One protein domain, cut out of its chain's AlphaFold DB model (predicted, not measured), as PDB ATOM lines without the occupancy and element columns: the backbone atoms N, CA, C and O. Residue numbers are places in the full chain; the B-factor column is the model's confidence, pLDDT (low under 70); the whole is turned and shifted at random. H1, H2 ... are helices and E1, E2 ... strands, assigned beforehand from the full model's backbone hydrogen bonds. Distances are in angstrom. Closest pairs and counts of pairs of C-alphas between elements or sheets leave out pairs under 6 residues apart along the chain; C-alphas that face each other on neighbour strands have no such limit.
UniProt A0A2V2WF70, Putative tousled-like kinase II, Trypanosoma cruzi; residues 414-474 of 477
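Overview. This is residues 414 to 474 of the 477 residues of the protein "Putative tousled-like kinase II" of Trypanosoma cruzi (UniProt A0A2V2WF70). One long helix, H2, makes most of the length of an elongated shape, and a small two-stranded hairpin, E1 and E2, sits beside its residues 430 to 439 with E2 the nearer strand. The short helix H1 lies off the first end of H2, near E1, while the long link of residues 444 to 458 folds back from the other end of H2 to E1. The printed part has 61 residues, with two named helices and two named strands in the order H1, H2, E1, E2; the sheet, in the order E1 - E2, is antiparallel and the class is mostly helix. The whole is only just compact, close to loose, with a radius of gyration of the C-alphas of 12.6 A and spans of 39 by 20 by 19 A.

Along the chain. H1 is residues 414 to 420, 10.2 A from first to last C-alpha, and begins with C-alpha 414 at (42.007, 22.212, 21.638). H2 is residues 425 to 443, 25.9 A long, from C-alpha 425 at (40.662, 11.417, 33.996) to C-alpha 443 at (30.193, 2.903, 11.834). E1 is residues 459 to 461 and E2 is residues 471 to 473, 6.9 A and 6.6 A long. E2 ends with C-alpha 473 at (31.723, 16.772, 16.818).

Arrangement. H1 and H2 are apart, though a tight link of four residues joins them. H1 and E1 are near each other, with 5 pairs of C-alphas within 10 A, whereas H1 and E2 are apart. H2 has 3 pairs of C-alphas within 8 A of E2, the closest being those of Ile 431 and Ile 471, 6.9 A apart. E1 and E2 form a hairpin of antiparallel strands, with 149 degrees between their directions. The C-alphas of 461 and 471 face each other at 4.6 A. N 460 and O 472, 2.9 A apart, and N 472 and O 460, 2.8 A apart, are within hydrogen-bond range. In H1 every O i to N i+4 pair is within hydrogen-bond range, and in H2 14 of 15 are.

Size, cuts and confidence. The two C-alphas farthest apart are those of Tyr 420 and Glu 446, 39.7 A. Residues 418 to 426, of which 418 to 420 belong to H1, stand free; without them the body has 52 residues and spans 36 by 17 by 16 A. The link from H2 to E1, 15 residues, is long, and the link from E1 to E2, 9 residues, is short. The printed part has no cut. The mean pLDDT of the printed part is 92.3, and no printed residue is under 70.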
ATOM      1  N   ASP A 414      40.628  21.716  21.793       91.62
ATOM      2  CA  ASP A 414      42.007  22.212  21.638       91.62
ATOM      3  C   ASP A 414      42.220  23.529  22.410       91.62
ATOM      4  O   ASP A 414      43.180  23.655  23.171       91.62
ATOM      5  N   THR A 415      41.293  24.482  22.306       88.06
ATOM      6  CA  THR A 415      41.295  25.729  23.084       88.06
ATOM      7  C   THR A 415      41.149  25.467  24.587       88.06
ATOM      8  O   THR A 415      41.824  26.127  25.379       88.06
ATOM      9  N   HIS A 416      40.324  24.498  24.999       88.56
ATOM     10  CA  HIS A 416      40.196  24.108  26.408       88.56
ATOM     11  C   HIS A 416      41.516  23.541  26.960       88.56
ATOM     12  O   HIS A 416      42.025  24.028  27.972       88.56
ATOM     13  N   LEU A 417      42.110  22.558  26.274       89.06
ATOM     14  CA  LEU A 417      43.377  21.938  26.677       89.06
ATOM     15  C   LEU A 417      44.532  22.949  26.662       89.06
ATOM     16  O   LEU A 417      45.331  22.982  27.592       89.06
ATOM     17  N   LYS A 418      44.580  23.865  25.687       84.56
ATOM     18  CA  LYS A 418      45.566  24.961  25.663       84.56
ATOM     19  C   LYS A 418      45.400  25.978  26.790       84.56
ATOM     20  O   LYS A 418      46.351  26.703  27.058       84.56
ATOM     21  N   ARG A 419      44.229  26.066  27.430       81.25
ATOM     22  CA  ARG A 419      43.978  26.990  28.547       81.25
ATOM     23  C   ARG A 419      44.302  26.374  29.906       81.25
ATOM     24  O   ARG A 419      44.903  27.053  30.734       81.25
ATOM     25  N   TYR A 420      43.908  25.120  30.127       81.56
ATOM     26  CA  TYR A 420      44.030  24.444  31.428       81.56
ATOM     27  C   TYR A 420      45.161  23.398  31.484       81.56
ATOM     28  O   TYR A 420      45.477  22.875  32.549       81.56
ATOM     29  N   GLY A 421      45.814  23.117  30.353       81.31
ATOM     30  CA  GLY A 421      46.914  22.162  30.232       81.31
ATOM     31  C   GLY A 421      46.422  20.717  30.212       81.31
ATOM     32  O   GLY A 421      46.354  20.093  29.155       81.31
ATOM     33  N   CYS A 422      46.077  20.190  31.384       82.06
ATOM     34  CA  CYS A 422      45.575  18.827  31.555       82.06
ATOM     35  C   CYS A 422      44.128  18.819  32.066       82.06
ATOM     36  O   CYS A 422      43.618  19.819  32.566       82.06
ATOM     37  N   MET A 423      43.463  17.678  31.913       87.75
ATOM     38  CA  MET A 423      42.074  17.446  32.309       87.75
ATOM     39  C   MET A 423      42.024  16.248  33.261       87.75
ATOM     40  O   MET A 423      42.845  15.335  33.138       87.75
ATOM     41  N   ARG A 424      41.077  16.218  34.208       92.00
ATOM     42  CA  ARG A 424      40.950  15.076  35.125       92.00
ATOM     43  C   ARG A 424      40.475  13.852  34.348       92.00
ATOM     44  O   ARG A 424      39.607  13.958  33.484       92.00
ATOM     45  N   GLU A 425      40.979  12.671  34.700       95.38
ATOM     46  CA  GLU A 425      40.662  11.417  33.996       95.38
ATOM     47  C   GLU A 425      39.144  11.162  33.883       95.38
ATOM     48  O   GLU A 425      38.656  10.738  32.838       95.38
ATOM     49  N   MET A 426      38.377  11.500  34.926       94.56
ATOM     50  CA  MET A 426      36.911  11.417  34.928       94.56
ATOM     51  C   MET A 426      36.266  12.268  33.819       94.56
ATOM     52  O   MET A 426      35.349  11.807  33.145       94.56
ATOM     53  N   GLU A 427      36.743  13.495  33.619       93.88
ATOM     54  CA  GLU A 427      36.215  14.435  32.624       93.88
ATOM     55  C   GLU A 427      36.600  13.977  31.212       93.88
ATOM     56  O   GLU A 427      35.744  13.881  30.330       93.88
ATOM     57  N   ALA A 428      37.863  13.576  31.030       95.19
ATOM     58  CA  ALA A 428      38.358  13.016  29.776       95.19
ATOM     59  C   ALA A 428      37.580  11.749  29.376       95.19
ATOM     60  O   ALA A 428      37.184  11.604  28.220       95.19
ATOM     61  N   ARG A 429      37.278  10.861  30.334       96.44
ATOM     62  CA  ARG A 429      36.453   9.664  30.115       96.44
ATOM     63  C   ARG A 429      35.031  10.012  29.677       96.44
ATOM     64  O   ARG A 429      34.521   9.377  28.757       96.44
ATOM     65  N   LEU A 430      34.395  11.016  30.288       96.06
ATOM     66  CA  LEU A 430      33.054  11.467  29.893       96.06
ATOM     67  C   LEU A 430      33.023  12.039  28.468       96.06
ATOM     68  O   LEU A 430      32.073  11.779  27.731       96.06
ATOM     69  N   ILE A 431      34.060  12.769  28.053       96.44
ATOM     70  CA  ILE A 431      34.196  13.253  26.670       96.44
ATOM     71  C   ILE A 431      34.425  12.076  25.710       96.44
ATOM     72  O   ILE A 431      33.718  11.945  24.712       96.44
ATOM     73  N   LEU A 432      35.354  11.168  26.027       96.94
ATOM     74  CA  LEU A 432      35.668  10.011  25.181       96.94
ATOM     75  C   LEU A 432      34.470   9.070  24.987       96.94
ATOM     76  O   LEU A 432      34.276   8.572  23.881       96.94
ATOM     77  N   LEU A 433      33.628   8.862  26.003       98.00
ATOM     78  CA  LEU A 433      32.397   8.070  25.869       98.00
ATOM     79  C   LEU A 433      31.425   8.670  24.841       98.00
ATOM     80  O   LEU A 433      30.828   7.934  24.052       98.00
ATOM     81  N   GLN A 434      31.295   9.999  24.804       98.19
ATOM     82  CA  GLN A 434      30.465  10.700  23.819       98.19
ATOM     83  C   GLN A 434      31.063  10.603  22.409       98.19
ATOM     84  O   GLN A 434      30.333  10.312  21.458       98.19
ATOM     85  N   VAL A 435      32.390  10.744  22.282       97.94
ATOM     86  CA  VAL A 435      33.113  10.547  21.012       97.94
ATOM     87  C   VAL A 435      32.914   9.127  20.484       97.94
ATOM     88  O   VAL A 435      32.496   8.944  19.345       97.94
ATOM     89  N   VAL A 436      33.142   8.105  21.315       98.12
ATOM     90  CA  VAL A 436      32.960   6.696  20.933       98.12
ATOM     91  C   VAL A 436      31.498   6.395  20.589       98.12
ATOM     92  O   VAL A 436      31.241   5.645  19.650       98.12
ATOM     93  N   SER A 437      30.527   7.014  21.273       98.19
ATOM     94  CA  SER A 437      29.105   6.902  20.915       98.19
ATOM     95  C   SER A 437      28.817   7.435  19.505       98.19
ATOM     96  O   SER A 437      28.114   6.771  18.740       98.19
ATOM     97  N   ALA A 438      29.384   8.590  19.141       97.12
ATOM     98  CA  ALA A 438      29.254   9.171  17.804       97.12
ATOM     99  C   ALA A 438      29.954   8.321  16.733       97.12
ATOM    100  O   ALA A 438      29.349   7.999  15.712       97.12
ATOM    101  N   LEU A 439      31.189   7.875  16.983       96.56
ATOM    102  CA  LEU A 439      31.928   7.006  16.059       96.56
ATOM    103  C   LEU A 439      31.227   5.658  15.844       96.56
ATOM    104  O   LEU A 439      31.140   5.186  14.713       96.56
ATOM    105  N   ARG A 440      30.657   5.062  16.899       97.81
ATOM    106  CA  ARG A 440      29.850   3.838  16.790       97.81
ATOM    107  C   ARG A 440      28.594   4.057  15.943       97.81
ATOM    108  O   ARG A 440      28.221   3.166  15.190       97.81
ATOM    109  N   TYR A 441      27.954   5.221  16.047       97.19
ATOM    110  CA  TYR A 441      26.812   5.577  15.201       97.19
ATOM    111  C   TYR A 441      27.215   5.757  13.728       97.19
ATOM    112  O   TYR A 441      26.516   5.248  12.853       97.19
ATOM    113  N   LEU A 442      28.356   6.397  13.445       95.62
ATOM    114  CA  LEU A 442      28.898   6.524  12.084       95.62
ATOM    115  C   LEU A 442      29.276   5.164  11.467       95.62
ATOM    116  O   LEU A 442      28.999   4.916  10.295       95.62
ATOM    117  N   ALA A 443      29.849   4.259  12.263       96.12
ATOM    118  CA  ALA A 443      30.193   2.903  11.834       96.12
ATOM    119  C   ALA A 443      28.965   1.994  11.613       96.12
ATOM    120  O   ALA A 443      29.073   0.996  10.908       96.12
ATOM    121  N   ALA A 444      27.816   2.330  12.209       96.69
ATOM    122  CA  ALA A 444      26.561   1.582  12.100       96.69
ATOM    123  C   ALA A 444      25.621   2.085  10.983       96.69
ATOM    124  O   ALA A 444      24.498   1.595  10.870       96.69
ATOM    125  N   GLN A 445      26.048   3.065  10.179       94.31
ATOM    126  CA  GLN A 445      25.318   3.477   8.976       94.31
ATOM    127  C   GLN A 445      25.353   2.367   7.913       94.31
ATOM    128  O   GLN A 445      26.304   1.589   7.863       94.31
ATOM    129  N   GLU A 446      24.347   2.326   7.029       91.38
ATOM    130  CA  GLU A 446      24.255   1.342   5.928       91.38
ATOM    131  C   GLU A 446      25.531   1.307   5.069       91.38
ATOM    132  O   GLU A 446      26.009   0.242   4.682       91.38
ATOM    133  N   GLN A 447      26.125   2.482   4.839       91.25
ATOM    134  CA  GLN A 447      27.499   2.631   4.377       91.25
ATOM    135  C   GLN A 447      28.320   3.220   5.535       91.25
ATOM    136  O   GLN A 447      28.121   4.395   5.852       91.25
ATOM    137  N   PRO A 448      29.212   2.446   6.188       93.38
ATOM    138  CA  PRO A 448      29.982   2.920   7.336       93.38
ATOM    139  C   PRO A 448      30.785   4.184   7.022       93.38
ATOM    140  O   PRO A 448      31.561   4.226   6.064       93.38
ATOM    141  N   ILE A 449      30.614   5.219   7.845       93.06
ATOM    142  CA  ILE A 449      31.204   6.540   7.610       93.06
ATOM    143  C   ILE A 449      32.467   6.707   8.455       93.06
ATOM    144  O   ILE A 449      32.442   6.595   9.681       93.06
ATOM    145  N   ILE A 450      33.582   7.018   7.795       92.00
ATOM    146  CA  ILE A 450      34.857   7.351   8.435       92.00
ATOM    147  C   ILE A 450      34.999   8.876   8.432       92.00
ATOM    148  O   ILE A 450      34.925   9.499   7.379       92.00
ATOM    149  N   HIS A 451      35.207   9.477   9.606       90.75
ATOM    150  CA  HIS A 451      35.277  10.939   9.751       90.75
ATOM    151  C   HIS A 451      36.561  11.554   9.158       90.75
ATOM    152  O   HIS A 451      36.540  12.699   8.728       90.75
ATOM    153  N   TYR A 452      37.677  10.817   9.160       90.19
ATOM    154  CA  TYR A 452      39.028  11.230   8.725       90.19
ATOM    155  C   TYR A 452      39.684  12.439   9.437       90.19
ATOM    156  O   TYR A 452      40.886  12.384   9.668       90.19
ATOM    157  N   ASP A 453      38.942  13.465   9.864       90.00
ATOM    158  CA  ASP A 453      39.460  14.671  10.537       90.00
ATOM    159  C   ASP A 453      39.064  14.770  12.030       90.00
ATOM    160  O   ASP A 453      38.728  15.839  12.542       90.00
ATOM    161  N   LEU A 454      39.063  13.659  12.775       94.19
ATOM    162  CA  LEU A 454      38.770  13.708  14.215       94.19
ATOM    163  C   LEU A 454      39.978  14.248  15.003       94.19
ATOM    164  O   LEU A 454      40.970  13.550  15.209       94.19
ATOM    165  N   LYS A 455      39.862  15.481  15.499       93.88
ATOM    166  CA  LYS A 455      40.883  16.182  16.300       93.88
ATOM    167  C   LYS A 455      40.234  17.068  17.374       93.88
ATOM    168  O   LYS A 455      39.079  17.450  17.199       93.88
ATOM    169  N   PRO A 456      40.947  17.477  18.445       94.38
ATOM    170  CA  PRO A 456      40.358  18.293  19.514       94.38
ATOM    171  C   PRO A 456      39.765  19.635  19.044       94.38
ATOM    172  O   PRO A 456      38.767  20.082  19.595       94.38
ATOM    173  N   ALA A 457      40.298  20.241  17.978       91.62
ATOM    174  CA  ALA A 457      39.720  21.447  17.368       91.62
ATOM    175  C   ALA A 457      38.336  21.228  16.707       91.62
ATOM    176  O   ALA A 457      37.605  22.192  16.502       91.62
ATOM    177  N   ASN A 458      37.964  19.978  16.402       94.56
ATOM    178  CA  ASN A 458      36.663  19.608  15.829       94.56
ATOM    179  C   ASN A 458      35.684  19.060  16.888       94.56
ATOM    180  O   ASN A 458      34.585  18.633  16.541       94.56
ATOM    181  N   ILE A 459      36.060  19.061  18.172       96.25
ATOM    182  CA  ILE A 459      35.203  18.658  19.293       96.25
ATOM    183  C   ILE A 459      34.825  19.929  20.057       96.25
ATOM    184  O   ILE A 459      35.657  20.504  20.753       96.25
ATOM    185  N   LEU A 460      33.579  20.376  19.910       95.75
ATOM    186  CA  LEU A 460      33.041  21.574  20.555       95.75
ATOM    187  C   LEU A 460      32.299  21.209  21.840       95.75
ATOM    188  O   LEU A 460      31.541  20.241  21.856       95.75
ATOM    189  N   PHE A 461      32.436  22.021  22.888       95.44
ATOM    190  CA  PHE A 461      31.521  21.969  24.029       95.44
ATOM    191  C   PHE A 461      30.183  22.619  23.648       95.44
ATOM    192  O   PHE A 461      30.145  23.760  23.186       95.44
ATOM    193  N   HIS A 462      29.067  21.910  23.838       93.44
ATOM    194  CA  HIS A 462      27.747  22.395  23.424       93.44
ATOM    195  C   HIS A 462      27.316  23.640  24.218       93.44
ATOM    196  O   HIS A 462      26.770  24.592  23.655       93.44
ATOM    197  N   SER A 463      27.628  23.667  25.517       91.62
ATOM    198  CA  SER A 463      27.358  24.788  26.421       91.62
ATOM    199  C   SER A 463      28.619  25.603  26.720       91.62
ATOM    200  O   SER A 463      29.732  25.083  26.730       91.62
ATOM    201  N   SER A 464      28.432  26.885  27.033       84.94
ATOM    202  CA  SER A 464      29.464  27.758  27.605       84.94
ATOM    203  C   SER A 464      29.689  27.516  29.107       84.94
ATOM    204  O   SER A 464      30.682  27.982  29.667       84.94
ATOM    205  N   ASN A 465      28.786  26.783  29.770       85.62
ATOM    206  CA  ASN A 465      28.912  26.421  31.177       85.62
ATOM    207  C   ASN A 465      29.977  25.327  31.369       85.62
ATOM    208  O   ASN A 465      29.784  24.192  30.940       85.62
ATOM    209  N   ALA A 466      31.050  25.652  32.093       74.38
ATOM    210  CA  ALA A 466      32.174  24.755  32.361       74.38
ATOM    211  C   ALA A 466      31.818  23.475  33.148       74.38
ATOM    212  O   ALA A 466      32.618  22.541  33.149       74.38
ATOM    213  N   SER A 467      30.653  23.402  33.809       81.38
ATOM    214  CA  SER A 467      30.188  22.155  34.437       81.38
ATOM    215  C   SER A 467      29.490  21.194  33.468       81.38
ATOM    216  O   SER A 467      29.307  20.026  33.811       81.38
ATOM    217  N   SER A 468      29.126  21.645  32.261       86.88
ATOM    218  CA  SER A 468      28.644  20.763  31.199       86.88
ATOM    219  C   SER A 468      29.812  20.275  30.348       86.88
ATOM    220  O   SER A 468      30.547  21.064  29.759       86.88
ATOM    221  N   LEU A 469      29.945  18.953  30.250       91.81
ATOM    222  CA  LEU A 469      30.899  18.281  29.366       91.81
ATOM    223  C   LEU A 469      30.213  17.703  28.121       91.81
ATOM    224  O   LEU A 469      30.771  16.816  27.479       91.81
ATOM    225  N   GLU A 470      28.998  18.155  27.796       95.62
ATOM    226  CA  GLU A 470      28.311  17.748  26.569       95.62
ATOM    227  C   GLU A 470      29.074  18.257  25.343       95.62
ATOM    228  O   GLU A 470      29.352  19.456  25.233       95.62
ATOM    229  N   ILE A 471      29.397  17.353  24.415       96.88
ATOM    230  CA  ILE A 471      30.138  17.681  23.195       96.88
ATOM    231  C   ILE A 471      29.329  17.504  21.909       96.88
ATOM    232  O   ILE A 471      28.427  16.667  21.815       96.88
ATOM    233  N   LYS A 472      29.741  18.261  20.891       96.75
ATOM    234  CA  LYS A 472      29.352  18.138  19.485       96.75
ATOM    235  C   LYS A 472      30.608  17.978  18.635       96.75
ATOM    236  O   LYS A 472      31.518  18.800  18.717       96.75
ATOM    237  N   ILE A 473      30.662  16.938  17.811       96.56
ATOM    238  CA  ILE A 473      31.723  16.772  16.818       96.56
ATOM    239  C   ILE A 473      31.307  17.495  15.534       96.56
ATOM    240  O   ILE A 473      30.220  17.260  14.999       96.56
ATOM    241  N   LEU A 474      32.172  18.383  15.047       91.69
ATOM    242  CA  LEU A 474      32.064  18.997  13.728       91.69
ATOM    243  C   LEU A 474      32.400  17.966  12.650       91.69
ATOM    244  O   LEU A 474      33.569  17.637  12.460       91.69
TER     245      LEU A 474